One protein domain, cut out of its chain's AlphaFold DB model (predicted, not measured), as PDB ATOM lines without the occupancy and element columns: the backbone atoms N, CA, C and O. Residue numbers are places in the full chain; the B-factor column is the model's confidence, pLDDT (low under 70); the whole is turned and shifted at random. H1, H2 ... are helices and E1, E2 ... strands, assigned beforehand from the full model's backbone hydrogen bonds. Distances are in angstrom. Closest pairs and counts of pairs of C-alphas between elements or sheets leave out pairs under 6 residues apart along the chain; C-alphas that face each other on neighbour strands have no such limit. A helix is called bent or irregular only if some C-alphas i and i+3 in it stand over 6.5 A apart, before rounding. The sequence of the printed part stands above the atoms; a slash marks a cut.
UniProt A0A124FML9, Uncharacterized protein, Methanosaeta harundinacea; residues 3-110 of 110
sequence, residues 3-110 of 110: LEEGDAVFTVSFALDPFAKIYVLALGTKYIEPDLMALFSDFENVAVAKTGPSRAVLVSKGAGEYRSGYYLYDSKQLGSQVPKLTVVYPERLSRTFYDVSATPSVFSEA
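What this domain is: This is residues 3 to 110 of the 110 residues of an uncharacterized protein of Methanosaeta harundinacea (UniProt A0A124FML9). A small three-stranded sheet, E1 E3 E2, forms the middle of an elongated domain, with H2 over one of its faces, H1 at one end of the length and a second small sheet, E4 E5 E8, at the other end. A long, sharply bent hairpin of E6 and E7 passes near edge strand E1 and reaches the last residues of H2. The printed part has 108 residues, with two named helices and eight named strands in the order E1 H1 H2 E2 E3 E4 E5 E6 E7 E8; the three sheets are antiparallel and the class is mixed, helices and strands. The whole is compact, with a radius of gyration of the C-alphas of 14.7 A, and spans 50 by 25 by 24 A, only just a rod.

Where its parts are: E1, residues 7 to 13, begins at C-alpha 7 (110.101, 125.762, 193.135) and is 19.3 A long. H1 is residues 18 to 27, 14.4 A. H2, residues 29 to 39, is 16.0 A and only just irregular: C-alphas 31 and 34 are 6.8 A apart. E2 is residues 46 to 51, E3 55 to 60, E4 64 to 67 and E5 70 to 73. E6, residues 77 to 88, bends by 127 degrees at residue 80; E7, residues 94 to 102, bends by 101 degrees at residue 99. E8, residues 106 to 109, ends at C-alpha 109 (101.632, 118.345, 187.058).

How they stand to each other: E3 is the inner strand between E1 and E2, with N 10 and O 58 at 2.8 A and N 49 and O 57 at 2.8 A. E1, H1 H2 and E2 make a split strand-helix-strand unit, its two strands running the same way with E3 between them, and its crossover is right-handed. H2 is on this sheet at a height of 8.4 A, making two layers, and its closest C-alphas to E2 are those of Thr 29 and Thr 51, 6.0 A. H1 is not on the sheet; it and H2 touch only at the corner, and only just, with 3 pairs of C-alphas within 8 A, the closest those of Val 24 and Tyr 31, 7.1 A. The closest C-alphas of H2 and E6 are those of Leu 39 and Gly 79, 4.1 A. E6 and E7 form a hairpin, with N 87 and O 95 at 2.8 A. E5 is the inner strand between E4 and E8, with N 65 and O 72 at 2.8 A and N 71 and O 108 at 2.8 A. Every O i to N i+4 pair is within hydrogen-bond range in H1, and 4 of 7 in H2.

The domain as a whole: The C-alphas farthest apart are those of Phe 19 and Ser 68, 49.7 A. The printed part has no cut and no long link. Its mean pLDDT is 92.9, and no printed residue is under 70.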
ATOM      1  N   LEU A   3     103.222 125.854 194.617       93.88
ATOM      2  CA  LEU A   3     104.090 124.990 193.816       93.88
ATOM      3  C   LEU A   3     104.239 125.624 192.430       93.88
ATOM      4  O   LEU A   3     103.232 125.815 191.750       93.88
ATOM      5  N   GLU A   4     105.459 125.980 192.033       93.06
ATOM      6  CA  GLU A   4     105.721 126.778 190.826       93.06
ATOM      7  C   GLU A   4     106.905 126.187 190.051       93.06
ATOM      8  O   GLU A   4     108.049 126.426 190.411       93.06
ATOM      9  N   GLU A   5     106.641 125.394 189.005       88.94
ATOM     10  CA  GLU A   5     107.663 124.862 188.072       88.94
ATOM     11  C   GLU A   5     108.879 124.177 188.748       88.94
ATOM     12  O   GLU A   5     110.005 124.211 188.249       88.94
ATOM     13  N   GLY A   6     108.653 123.521 189.891       92.12
ATOM     14  CA  GLY A   6     109.687 122.842 190.684       92.12
ATOM     15  C   GLY A   6     110.205 123.660 191.866       92.12
ATOM     16  O   GLY A   6     110.889 123.120 192.732       92.12
ATOM     17  N   ASP A   7     109.836 124.931 191.970       95.75
ATOM     18  CA  ASP A   7     110.101 125.762 193.135       95.75
ATOM     19  C   ASP A   7     108.940 125.687 194.137       95.75
ATOM     20  O   ASP A   7     107.766 125.520 193.792       95.75
ATOM     21  N   ALA A   8     109.270 125.844 195.419       96.00
ATOM     22  CA  ALA A   8     108.286 126.005 196.481       96.00
ATOM     23  C   ALA A   8     108.310 127.443 197.005       96.00
ATOM     24  O   ALA A   8     109.286 127.889 197.618       96.00
ATOM     25  N   VAL A   9     107.208 128.169 196.809       97.19
ATOM     26  CA  VAL A   9     107.058 129.555 197.262       97.19
ATOM     27  C   VAL A   9     106.250 129.604 198.558       97.19
ATOM     28  O   VAL A   9     105.060 129.275 198.628       97.19
ATOM     29  N   PHE A  10     106.881 130.062 199.630       96.88
ATOM     30  CA  PHE A  10     106.280 130.188 200.949       96.88
ATOM     31  C   PHE A  10     105.857 131.626 201.199       96.88
ATOM     32  O   PHE A  10     106.672 132.494 201.489       96.88
ATOM     33  N   THR A  11     104.552 131.882 201.147       96.94
ATOM     34  CA  THR A  11     103.986 133.080 201.769       96.94
ATOM     35  C   THR A  11     103.723 132.788 203.241       96.94
ATOM     36  O   THR A  11     102.865 131.963 203.555       96.94
ATOM     37  N   VAL A  12     104.420 133.494 204.126       95.25
ATOM     38  CA  VAL A  12     104.284 133.368 205.579       95.25
ATOM     39  C   VAL A  12     103.568 134.597 206.117       95.25
ATOM     40  O   VAL A  12     103.983 135.723 205.846       95.25
ATOM     41  N   SER A  13     102.501 134.389 206.884       94.62
ATOM     42  CA  SER A  13     101.833 135.438 207.656       94.62
ATOM     43  C   SER A  13     102.121 135.223 209.132       94.62
ATOM     44  O   SER A  13     101.928 134.122 209.640       94.62
ATOM     45  N   PHE A  14     102.571 136.272 209.814       91.06
ATOM     46  CA  PHE A  14     102.959 136.208 211.219       91.06
ATOM     47  C   PHE A  14     102.529 137.470 211.963       91.06
ATOM     48  O   PHE A  14     102.341 138.541 211.379       91.06
ATOM     49  N   ALA A  15     102.381 137.334 213.277       90.19
ATOM     50  CA  ALA A  15     102.144 138.441 214.182       90.19
ATOM     51  C   ALA A  15     103.379 138.619 215.061       90.19
ATOM     52  O   ALA A  15     103.717 137.740 215.847       90.19
ATOM     53  N   LEU A  16     104.038 139.765 214.922       88.81
ATOM     54  CA  LEU A  16     105.090 140.174 215.840       88.81
ATOM     55  C   LEU A  16     104.460 140.618 217.163       88.81
ATOM     56  O   LEU A  16     103.433 141.317 217.169       88.81
ATOM     57  N   ASP A  17     105.083 140.249 218.276       88.56
ATOM     58  CA  ASP A  17     104.739 140.821 219.569       88.56
ATOM     59  C   ASP A  17     105.038 142.339 219.582       88.56
ATOM     60  O   ASP A  17     105.765 142.851 218.721       88.56
ATOM     61  N   PRO A  18     104.454 143.109 220.515       88.38
ATOM     62  CA  PRO A  18     104.617 144.559 220.543       88.38
ATOM     63  C   PRO A  18     106.074 145.032 220.616       88.38
ATOM     64  O   PRO A  18     106.397 146.048 220.002       88.38
ATOM     65  N   PHE A  19     106.955 144.307 221.311       88.12
ATOM     66  CA  PHE A  19     108.366 144.676 221.396       88.12
ATOM     67  C   PHE A  19     109.072 144.382 220.074       88.12
ATOM     68  O   PHE A  19     109.698 145.285 219.518       88.12
ATOM     69  N   ALA A  20     108.890 143.189 219.500       86.38
ATOM     70  CA  ALA A  20     109.429 142.849 218.181       86.38
ATOM     71  C   ALA A  20     108.963 143.824 217.087       86.38
ATOM     72  O   ALA A  20     109.752 144.197 216.219       86.38
ATOM     73  N   LYS A  21     107.718 144.315 217.150       87.31
ATOM     74  CA  LYS A  21     107.234 145.371 216.241       87.31
ATOM     75  C   LYS A  21     108.058 146.648 216.347       87.31
ATOM     76  O   LYS A  21     108.406 147.207 215.314       87.31
ATOM     77  N   ILE A  22     108.371 147.108 217.560       88.12
ATOM     78  CA  ILE A  22     109.197 148.308 217.766       88.12
ATOM     79  C   ILE A  22     110.591 148.091 217.170       88.12
ATOM     80  O   ILE A  22     111.081 148.957 216.446       88.12
ATOM     81  N   TYR A  23     111.195 146.921 217.399       86.25
ATOM     82  CA  TYR A  23     112.501 146.581 216.825       86.25
ATOM     83  C   TYR A  23     112.475 146.567 215.295       86.25
ATOM     84  O   TYR A  23     113.328 147.186 214.666       86.25
ATOM     85  N   VAL A  24     111.473 145.929 214.687       87.38
ATOM     86  CA  VAL A  24     111.325 145.877 213.226       87.38
ATOM     87  C   VAL A  24     111.036 147.256 212.627       87.38
ATOM     88  O   VAL A  24     111.524 147.559 211.542       87.38
ATOM     89  N   LEU A  25     110.285 148.118 213.318       86.81
ATOM     90  CA  LEU A  25     110.048 149.498 212.879       86.81
ATOM     91  C   LEU A  25     111.323 150.347 212.937       86.81
ATOM     92  O   LEU A  25     111.567 151.135 212.026       86.81
ATOM     93  N   ALA A  26     112.128 150.189 213.989       88.31
ATOM     94  CA  ALA A  26     113.346 150.967 214.182       88.31
ATOM     95  C   ALA A  26     114.509 150.489 213.300       88.31
ATOM     96  O   ALA A  26     115.284 151.306 212.806       88.31
ATOM     97  N   LEU A  27     114.648 149.174 213.115       87.12
ATOM     98  CA  LEU A  27     115.832 148.550 212.514       87.12
ATOM     99  C   LEU A  27     115.553 147.864 211.168       87.12
ATOM    100  O   LEU A  27     116.481 147.421 210.490       87.12
ATOM    101  N   GLY A  28     114.286 147.789 210.764       86.81
ATOM    102  CA  GLY A  28     113.847 147.127 209.544       86.81
ATOM    103  C   GLY A  28     113.562 145.635 209.722       86.81
ATOM    104  O   GLY A  28     113.835 145.012 210.747       86.81
ATOM    105  N   THR A  29     113.011 145.035 208.671       86.81
ATOM    106  CA  THR A  29     112.559 143.634 208.643       86.81
ATOM    107  C   THR A  29     113.688 142.621 208.454       86.81
ATOM    108  O   THR A  29     113.458 141.424 208.556       86.81
ATOM    109  N   LYS A  30     114.929 143.065 208.242       86.94
ATOM    110  CA  LYS A  30     116.073 142.164 208.036       86.94
ATOM    111  C   LYS A  30     116.367 141.273 209.252       86.94
ATOM    112  O   LYS A  30     116.891 140.178 209.104       86.94
ATOM    113  N   TYR A  31     115.995 141.720 210.451       85.56
ATOM    114  CA  TYR A  31     116.242 140.985 211.696       85.56
ATOM    115  C   TYR A  31     115.331 139.774 211.899       85.56
ATOM    116  O   TYR A  31     115.670 138.917 212.705       85.56
ATOM    117  N   ILE A  32     114.212 139.678 211.173       88.44
ATOM    118  CA  ILE A  32     113.312 138.516 211.253       88.44
ATOM    119  C   ILE A  32     113.630 137.451 210.197       88.44
ATOM    120  O   ILE A  32     113.109 136.342 210.258       88.44
ATOM    121  N   GLU A  33     114.480 137.769 209.218       91.12
ATOM    122  CA  GLU A  33     114.861 136.838 208.153       91.12
ATOM    123  C   GLU A  33     115.540 135.564 208.675       91.12
ATOM    124  O   GLU A  33     115.172 134.496 208.190       91.12
ATOM    125  N   PRO A  34     116.442 135.608 209.681       91.38
ATOM    126  CA  PRO A  34     117.025 134.394 210.252       91.38
ATOM    127  C   PRO A  34     115.980 133.432 210.826       91.38
ATOM    128  O   PRO A  34     116.047 132.238 210.547       91.38
ATOM    129  N   ASP A  35     114.983 133.940 211.554       91.25
ATOM    130  CA  ASP A  35     113.912 133.114 212.130       91.25
ATOM    131  C   ASP A  35     113.011 132.525 211.038       91.25
ATOM    132  O   ASP A  35     112.609 131.361 211.096       91.25
ATOM    133  N   LEU A  36     112.726 133.314 209.997       92.94
ATOM    134  CA  LEU A  36     111.984 132.846 208.829       92.94
ATOM    135  C   LEU A  36     112.749 131.751 208.078       92.94
ATOM    136  O   LEU A  36     112.135 130.780 207.647       92.94
ATOM    137  N   MET A  37     114.069 131.876 207.928       94.50
ATOM    138  CA  MET A  37     114.902 130.844 207.306       94.50
ATOM    139  C   MET A  37     115.001 129.593 208.182       94.50
ATOM    140  O   MET A  37     114.911 128.485 207.661       94.50
ATOM    141  N   ALA A  38     115.116 129.756 209.503       94.81
ATOM    142  CA  ALA A  38     115.147 128.647 210.452       94.81
ATOM    143  C   ALA A  38     113.863 127.802 210.400       94.81
ATOM    144  O   ALA A  38     113.925 126.583 210.535       94.81
ATOM    145  N   LEU A  39     112.706 128.417 210.131       95.06
ATOM    146  CA  LEU A  39     111.448 127.688 209.949       95.06
ATOM    147  C   LEU A  39     111.490 126.701 208.770       95.06
ATOM    148  O   LEU A  39     110.836 125.661 208.830       95.06
ATOM    149  N   PHE A  40     112.253 127.003 207.719       96.12
ATOM    150  CA  PHE A  40     112.360 126.179 206.511       96.12
ATOM    151  C   PHE A  40     113.759 125.574 206.344       96.12
ATOM    152  O   PHE A  40     114.167 125.293 205.224       96.12
ATOM    153  N   SER A  41     114.504 125.360 207.431       93.50
ATOM    154  CA  SER A  41     115.904 124.917 207.366       93.50
ATOM    155  C   SER A  41     116.120 123.546 206.712       93.50
ATOM    156  O   SER A  41     117.231 123.252 206.290       93.50
ATOM    157  N   ASP A  42     115.083 122.704 206.649       96.00
ATOM    158  CA  ASP A  42     115.129 121.382 206.000       96.00
ATOM    159  C   ASP A  42     114.963 121.453 204.464       96.00
ATOM    160  O   ASP A  42     115.180 120.476 203.738       96.00
ATOM    161  N   PHE A  43     114.576 122.625 203.950       94.62
ATOM    162  CA  PHE A  43     114.532 122.908 202.521       94.62
ATOM    163  C   PHE A  43     115.894 123.385 202.021       94.62
ATOM    164  O   PHE A  43     116.577 124.193 202.651       94.62
ATOM    165  N   GLU A  44     116.263 122.933 200.829       93.75
ATOM    166  CA  GLU A  44     117.468 123.398 200.153       93.75
ATOM    167  C   GLU A  44     117.207 124.717 199.414       93.75
ATOM    168  O   GLU A  44     116.074 125.036 199.034       93.75
ATOM    169  N   ASN A  45     118.269 125.503 199.209       94.19
ATOM    170  CA  ASN A  45     118.247 126.740 198.418       94.19
ATOM    171  C   ASN A  45     117.130 127.726 198.811       94.19
ATOM    172  O   ASN A  45     116.545 128.385 197.947       94.19
ATOM    173  N   VAL A  46     116.820 127.822 200.108       95.69
ATOM    174  CA  VAL A  46     115.832 128.775 200.624       95.69
ATOM    175  C   VAL A  46     116.422 130.176 200.637       95.69
ATOM    176  O   VAL A  46     117.463 130.425 201.242       95.69
ATOM    177  N   ALA A  47     115.712 131.114 200.024       95.38
ATOM    178  CA  ALA A  47     116.030 132.530 200.080       95.38
ATOM    179  C   ALA A  47     114.793 133.354 200.425       95.38
ATOM    180  O   ALA A  47     113.667 133.040 200.028       95.38
ATOM    181  N   VAL A  48     115.011 134.453 201.140       95.12
ATOM    182  CA  VAL A  48     113.967 135.436 201.405       95.12
ATOM    183  C   VAL A  48     113.818 136.338 200.181       95.12
ATOM    184  O   VAL A  48     114.730 137.073 199.820       95.12
ATOM    185  N   ALA A  49     112.661 136.270 199.525       94.44
ATOM    186  CA  ALA A  49     112.353 137.090 198.356       94.44
ATOM    187  C   ALA A  49     111.767 138.453 198.751       94.44
ATOM    188  O   ALA A  49     111.997 139.458 198.076       94.44
ATOM    189  N   LYS A  50     110.980 138.502 199.834       93.69
ATOM    190  CA  LYS A  50     110.375 139.740 200.334       93.69
ATOM    191  C   LYS A  50     110.044 139.638 201.814       93.69
ATOM    192  O   LYS A  50     109.406 138.676 202.228       93.69
ATOM    193  N   THR A  51     110.332 140.692 202.570       92.38
ATOM    194  CA  THR A  51     110.042 140.740 204.009       92.38
ATOM    195  C   THR A  51     109.295 142.017 204.367       92.38
ATOM    196  O   THR A  51     109.739 143.120 204.055       92.38
ATOM    197  N   GLY A  52     108.152 141.874 205.030       89.00
ATOM    198  CA  GLY A  52     107.341 142.956 205.577       89.00
ATOM    199  C   GLY A  52     107.061 142.755 207.072       89.00
ATOM    200  O   GLY A  52     107.422 141.726 207.635       89.00
ATOM    201  N   PRO A  53     106.388 143.710 207.732       85.88
ATOM    202  CA  PRO A  53     106.173 143.684 209.185       85.88
ATOM    203  C   PRO A  53     105.202 142.595 209.681       85.88
ATOM    204  O   PRO A  53     105.130 142.341 210.879       85.88
ATOM    205  N   SER A  54     104.430 141.970 208.790       90.00
ATOM    206  CA  SER A  54     103.459 140.909 209.129       90.00
ATOM    207  C   SER A  54     103.391 139.781 208.097       90.00
ATOM    208  O   SER A  54     102.582 138.855 208.210       90.00
ATOM    209  N   ARG A  55     104.200 139.878 207.040       94.06
ATOM    210  CA  ARG A  55     104.194 138.936 205.927       94.06
ATOM    211  C   ARG A  55     105.580 138.847 205.318       94.06
ATOM    212  O   ARG A  55     106.204 139.878 205.082       94.06
ATOM    213  N   ALA A  56     106.004 137.637 204.991       95.56
ATOM    214  CA  ALA A  56     107.209 137.383 204.221       95.56
ATOM    215  C   ALA A  56     106.930 136.410 203.074       95.56
ATOM    216  O   ALA A  56     105.941 135.671 203.087       95.56
ATOM    217  N   VAL A  57     107.793 136.450 202.069       97.12
ATOM    218  CA  VAL A  57     107.832 135.514 200.952       97.12
ATOM    219  C   VAL A  57     109.224 134.912 200.911       97.12
ATOM    220  O   VAL A  57     110.208 135.642 200.781       97.12
ATOM    221  N   LEU A  58     109.290 133.591 201.019       97.12
ATOM    222  CA  LEU A  58     110.500 132.803 200.841       97.12
ATOM    223  C   LEU A  58     110.331 131.891 199.632       97.12
ATOM    224  O   LEU A  58     109.211 131.501 199.301       97.12
ATOM    225  N   VAL A  59     111.435 131.550 198.986       97.50
ATOM    226  CA  VAL A  59     111.462 130.650 197.832       97.50
ATOM    227  C   VAL A  59     112.516 129.589 198.095       97.50
ATOM    228  O   VAL A  59     113.663 129.936 198.364       97.50
ATOM    229  N   SER A  60     112.125 128.319 198.028       96.75
ATOM    230  CA  SER A  60     113.050 127.189 197.939       96.75
ATOM    231  C   SER A  60     113.137 126.778 196.478       96.75
ATOM    232  O   SER A  60     112.140 126.342 195.895       96.75
ATOM    233  N   LYS A  61     114.312 126.987 195.879       96.00
ATOM    234  CA  LYS A  61     114.540 126.660 194.471       96.00
ATOM    235  C   LYS A  61     114.822 125.178 194.279       96.00
ATOM    236  O   LYS A  61     115.656 124.626 194.996       96.00
ATOM    237  N   GLY A  62     114.184 124.570 193.281       93.75
ATOM    238  CA  GLY A  62     114.340 123.146 192.979       93.75
ATOM    239  C   GLY A  62     113.848 122.237 194.108       93.75
ATOM    240  O   GLY A  62     114.414 121.172 194.332       93.75
ATOM    241  N   ALA A  63     112.825 122.671 194.848       93.69
ATOM    242  CA  ALA A  63     112.207 121.887 195.915       93.69
ATOM    243  C   ALA A  63     111.448 120.655 195.388       93.69
ATOM    244  O   ALA A  63     111.237 119.698 196.130       93.69
ATOM    245  N   GLY A  64     110.997 120.711 194.136       93.44
ATOM    246  CA  GLY A  64     110.301 119.642 193.441       93.44
ATOM    247  C   GLY A  64     111.214 118.930 192.449       93.44
ATOM    248  O   GLY A  64     111.787 119.556 191.558       93.44
ATOM    249  N   GLU A  65     111.300 117.607 192.550       94.12
ATOM    250  CA  GLU A  65     111.999 116.778 191.571       94.12
ATOM    251  C   GLU A  65     111.093 116.529 190.358       94.12
ATOM    252  O   GLU A  65     109.990 115.994 190.493       94.12
ATOM    253  N   TYR A  66     111.556 116.891 189.161       93.38
ATOM    254  CA  TYR A  66     110.828 116.600 187.928       93.38
ATOM    255  C   TYR A  66     110.977 115.123 187.540       93.38
ATOM    256  O   TYR A  66     112.075 114.652 187.239       93.38
ATOM    257  N   ARG A  67     109.858 114.396 187.485       93.06
ATOM    258  CA  ARG A  67     109.783 113.013 187.006       93.06
ATOM    259  C   ARG A  67     108.551 112.802 186.138       93.06
ATOM    260  O   ARG A  67     107.424 112.950 186.593       93.06
ATOM    261  N   SER A  68     108.779 112.389 184.891       90.00
ATOM    262  CA  SER A  68     107.727 111.912 183.979       90.00
ATOM    263  C   SER A  68     106.529 112.866 183.818       90.00
ATOM    264  O   SER A  68     105.394 112.405 183.760       90.00
ATOM    265  N   GLY A  69     106.772 114.181 183.736       91.00
ATOM    266  CA  GLY A  69     105.710 115.190 183.586       91.00
ATOM    267  C   GLY A  69     105.116 115.709 184.898       91.00
ATOM    268  O   GLY A  69     104.177 116.495 184.865       91.00
ATOM    269  N   TYR A  70     105.670 115.301 186.040       91.62
ATOM    270  CA  TYR A  70     105.234 115.733 187.363       91.62
ATOM    271  C   TYR A  70     106.401 116.304 188.164       91.62
ATOM    272  O   TYR A  70     107.534 115.845 188.036       91.62
ATOM    273  N   TYR A  71     106.107 117.254 189.045       94.50
ATOM    274  CA  TYR A  71     106.996 117.679 190.119       94.50
ATOM    275  C   TYR A  71     106.623 116.967 191.418       94.50
ATOM    276  O   TYR A  71     105.472 117.026 191.861       94.50
ATOM    277  N   LEU A  72     107.606 116.314 192.032       93.88
ATOM    278  CA  LEU A  72     107.485 115.608 193.304       93.88
ATOM    279  C   LEU A  72     108.150 116.427 194.407       93.88
ATOM    280  O   LEU A  72     109.357 116.639 194.377       93.88
ATOM    281  N   TYR A  73     107.364 116.872 195.380       94.88
ATOM    282  CA  TYR A  73     107.847 117.602 196.545       94.88
ATOM    283  C   TYR A  73     107.766 116.678 197.755       94.88
ATOM    284  O   TYR A  73     106.670 116.327 198.207       94.88
ATOM    285  N   ASP A  74     108.922 116.287 198.278       94.62
ATOM    286  CA  ASP A  74     108.986 115.472 199.482       94.62
ATOM    287  C   ASP A  74     108.604 116.266 200.735       94.62
ATOM    288  O   ASP A  74     108.740 117.491 200.816       94.62
ATOM    289  N   SER A  75     108.109 115.540 201.736       96.06
ATOM    290  CA  SER A  75     107.852 116.089 203.060       96.06
ATOM    291  C   SER A  75     109.156 116.578 203.687       96.06
ATOM    292  O   SER A  75     110.148 115.849 203.723       96.06
ATOM    293  N   LYS A  76     109.133 117.807 204.200       96.62
ATOM    294  CA  LYS A  76     110.257 118.449 204.879       96.62
ATOM    295  C   LYS A  76     109.832 118.914 206.259       96.62
ATOM    296  O   LYS A  76     108.722 119.427 206.430       96.62
ATOM    297  N   GLN A  77     110.703 118.741 207.242       97.31
ATOM    298  CA  GLN A  77     110.453 119.213 208.598       97.31
ATOM    299  C   GLN A  77     110.426 120.740 208.638       97.31
ATOM    300  O   GLN A  77     111.188 121.426 207.957       97.31
ATOM    301  N   LEU A  78     109.531 121.278 209.458       96.56
ATOM    302  CA  LEU A  78     109.486 122.699 209.766       96.56
ATOM    303  C   LEU A  78     110.221 122.922 211.087       96.56
ATOM    304  O   LEU A  78     110.083 122.135 212.022       96.56
ATOM    305  N   GLY A  79     110.976 124.017 211.184       94.56
ATOM    306  CA  GLY A  79     111.739 124.361 212.391       94.56
ATOM    307  C   GLY A  79     110.870 124.600 213.634       94.56
ATOM    308  O   GLY A  79     111.378 124.656 214.751       94.56
ATOM    309  N   SER A  80     109.553 124.735 213.460       93.75
ATOM    310  CA  SER A  80     108.567 124.779 214.534       93.75
ATOM    311  C   SER A  80     107.201 124.291 214.048       93.75
ATOM    312  O   SER A  80     106.964 124.124 212.849       93.75
ATOM    313  N   GLN A  81     106.282 124.060 214.989       95.06
ATOM    314  CA  GLN A  81     104.900 123.725 214.661       95.06
ATOM    315  C   GLN A  81     104.197 124.933 214.030       95.06
ATOM    316  O   GLN A  81     104.097 126.002 214.633       95.06
ATOM    317  N   VAL A  82     103.670 124.743 212.822       95.12
ATOM    318  CA  VAL A  82     102.920 125.757 212.084       95.12
ATOM    319  C   VAL A  82     101.420 125.510 212.271       95.12
ATOM    320  O   VAL A  82     100.916 124.470 211.842       95.12
ATOM    321  N   PRO A  83     100.663 126.471 212.838       96.19
ATOM    322  CA  PRO A  83      99.235 126.285 213.119       96.19
ATOM    323  C   PRO A  83      98.386 126.031 211.871       96.19
ATOM    324  O   PRO A  83      97.357 125.362 211.929       96.19
ATOM    325  N   LYS A  84      98.790 126.603 210.732       97.12
ATOM    326  CA  LYS A  84      98.062 126.494 209.468       97.12
ATOM    327  C   LYS A  84      99.016 126.544 208.283       97.12
ATOM    328  O   LYS A  84      99.670 127.559 208.053       97.12
ATOM    329  N   LEU A  85      99.010 125.488 207.479       97.25
ATOM    330  CA  LEU A  85      99.716 125.409 206.206       97.25
ATOM    331  C   LEU A  85      98.705 125.210 205.081       97.25
ATOM    332  O   LEU A  85      97.991 124.214 205.048       97.25
ATOM    333  N   THR A  86      98.667 126.134 204.123       97.44
ATOM    334  CA  THR A  86      97.922 125.935 202.874       97.44
ATOM    335  C   THR A  86      98.897 125.643 201.743       97.44
ATOM    336  O   THR A  86      99.782 126.460 201.462       97.44
ATOM    337  N   VAL A  87      98.721 124.495 201.098       96.75
ATOM    338  CA  VAL A  87      99.376 124.138 199.840       96.75
ATOM    339  C   VAL A  87      98.468 124.566 198.695       96.75
ATOM    340  O   VAL A  87      97.275 124.264 198.715       96.75
ATOM    341  N   VAL A  88      99.016 125.296 197.730       95.81
ATOM    342  CA  VAL A  88      98.329 125.779 196.532       95.81
ATOM    343  C   VAL A  88      99.003 125.143 195.323       95.81
ATOM    344  O   VAL A  88     100.204 125.309 195.127       95.81
ATOM    345  N   TYR A  89      98.221 124.395 194.555       93.62
ATOM    346  CA  TYR A  89      98.652 123.717 193.337       93.62
ATOM    347  C   TYR A  89      98.537 124.668 192.131       93.62
ATOM    348  O   TYR A  89      97.725 125.601 192.184       93.62
ATOM    349  N   PRO A  90      99.271 124.428 191.025       89.31
ATOM    350  CA  PRO A  90      99.212 125.258 189.815       89.31
ATOM    351  C   PRO A  90      97.795 125.422 189.252       89.31
ATOM    352  O   PRO A  90      97.401 126.511 188.836       89.31
ATOM    353  N   GLU A  91      96.969 124.378 189.358       87.56
ATOM    354  CA  GLU A  91      95.550 124.377 188.969       87.56
ATOM    355  C   GLU A  91      94.645 125.240 189.872       87.56
ATOM    356  O   GLU A  91      93.423 125.241 189.733       87.56
ATOM    357  N   ARG A  92      95.220 125.974 190.832       83.06
ATOM    358  CA  ARG A  92      94.531 126.774 191.863       83.06
ATOM    359  C   ARG A  92      93.696 125.963 192.849       83.06
ATOM    360  O   ARG A  92      92.994 126.539 193.684       83.06
ATOM    361  N   LEU A  93      93.813 124.639 192.814       91.12
ATOM    362  CA  LEU A  93      93.369 123.790 193.908       91.12
ATOM    363  C   LEU A  93      94.214 124.092 195.145       91.12
ATOM    364  O   LEU A  93      95.405 124.387 195.054       91.12
ATOM    365  N   SER A  94      93.598 124.029 196.321       94.69
ATOM    366  CA  SER A  94      94.320 124.231 197.573       94.69
ATOM    367  C   SER A  94      93.910 123.213 198.623       94.69
ATOM    368  O   SER A  94      92.773 122.745 198.657       94.69
ATOM    369  N   ARG A  95      94.868 122.852 199.473       95.56
ATOM    370  CA  ARG A  95      94.663 121.975 200.625       95.56
ATOM    371  C   ARG A  95      95.231 122.647 201.858       95.56
ATOM    372  O   ARG A  95      96.361 123.132 201.838       95.56
ATOM    373  N   THR A  96      94.441 122.686 202.920       96.94
ATOM    374  CA  THR A  96      94.846 123.268 204.199       96.94
ATOM    375  C   THR A  96      95.061 122.165 205.219       96.94
ATOM    376  O   THR A  96      94.221 121.287 205.384       96.94
ATOM    377  N   PHE A  97      96.185 122.261 205.913       96.31
ATOM    378  CA  PHE A  97      96.599 121.402 207.004       96.31
ATOM    379  C   PHE A  97      96.752 122.263 208.257       96.31
ATOM    380  O   PHE A  97      97.132 123.436 208.168       96.31
ATOM    381  N   TYR A  98      96.441 121.685 209.409       96.94
ATOM    382  CA  TYR A  98      96.482 122.358 210.702       96.94
ATOM    383  C   TYR A  98      97.512 121.683 211.596       96.94
ATOM    384  O   TYR A  98      97.720 120.478 211.468       96.94
ATOM    385  N   ASP A  99      98.142 122.472 212.466       96.31
ATOM    386  CA  ASP A  99      99.082 121.991 213.485       96.31
ATOM    387  C   ASP A  99     100.175 121.067 212.928       96.31
ATOM    388  O   ASP A  99     100.427 119.973 213.429       96.31
ATOM    389  N   VAL A 100     100.828 121.513 211.852       96.00
ATOM    390  CA  VAL A 100     101.818 120.708 211.134       96.00
ATOM    391  C   VAL A 100     103.233 120.967 211.640       96.00
ATOM    392  O   VAL A 100     103.645 122.112 211.810       96.00
ATOM    393  N   SER A 101     104.009 119.901 211.824       96.69
ATOM    394  CA  SER A 101     105.454 119.958 212.097       96.69
ATOM    395  C   SER A 101     106.311 119.691 210.853       96.69
ATOM    396  O   SER A 101     107.534 119.761 210.915       96.69
ATOM    397  N   ALA A 102     105.683 119.357 209.725       97.06
ATOM    398  CA  ALA A 102     106.330 119.091 208.447       97.06
ATOM    399  C   ALA A 102     105.391 119.464 207.292       97.06
ATOM    400  O   ALA A 102     104.166 119.456 207.447       97.06
ATOM    401  N   THR A 103     105.943 119.775 206.121       96.44
ATOM    402  CA  THR A 103     105.142 119.889 204.898       96.44
ATOM    403  C   THR A 103     104.645 118.511 204.463       96.44
ATOM    404  O   THR A 103     105.333 117.515 204.675       96.44
ATOM    405  N   PRO A 104     103.455 118.400 203.857       95.00
ATOM    406  CA  PRO A 104     103.018 117.140 203.268       95.00
ATOM    407  C   PRO A 104     103.846 116.825 202.017       95.00
ATOM    408  O   PRO A 104     104.215 117.741 201.281       95.00
ATOM    409  N   SER A 105     104.059 115.539 201.730       94.19
ATOM    410  CA  SER A 105     104.498 115.129 200.394       94.19
ATOM    411  C   SER A 105     103.395 115.443 199.387       94.19
ATOM    412  O   SER A 105     102.234 115.065 199.587       94.19
ATOM    413  N   VAL A 106     103.740 116.142 198.310       93.69
ATOM    414  CA  VAL A 106     102.789 116.541 197.269       93.69
ATOM    415  C   VAL A 106     103.382 116.320 195.891       93.69
ATOM    416  O   VAL A 106     104.577 116.471 195.674       93.69
ATOM    417  N   PHE A 107     102.521 115.969 194.946       90.88
ATOM    418  CA  PHE A 107     102.862 115.884 193.535       90.88
ATOM    419  C   PHE A 107     102.003 116.884 192.767       90.88
ATOM    420  O   PHE A 107     100.853 117.132 193.137       90.88
ATOM    421  N   SER A 108     102.572 117.471 191.725       89.31
ATOM    422  CA  SER A 108     101.901 118.423 190.846       89.31
ATOM    423  C   SER A 108     102.240 118.100 189.403       89.31
ATOM    424  O   SER A 108     103.367 117.696 189.132       89.31
ATOM    425  N   GLU A 109     101.302 118.305 188.485       86.94
ATOM    426  CA  GLU A 109     101.632 118.345 187.058       86.94
ATOM    427  C   GLU A 109     102.597 119.503 186.780       86.94
ATOM    428  O   GLU A 109     102.590 120.510 187.507       86.94
ATOM    429  N   ALA A 110     103.482 119.281 185.808       80.44
ATOM    430  CA  ALA A 110     104.494 120.229 185.366       80.44
ATOM    431  C   ALA A 110     103.988 121.182 184.282       80.44
ATOM    432  O   ALA A 110     103.157 120.750 183.451       80.44
TER     433      ALA A 110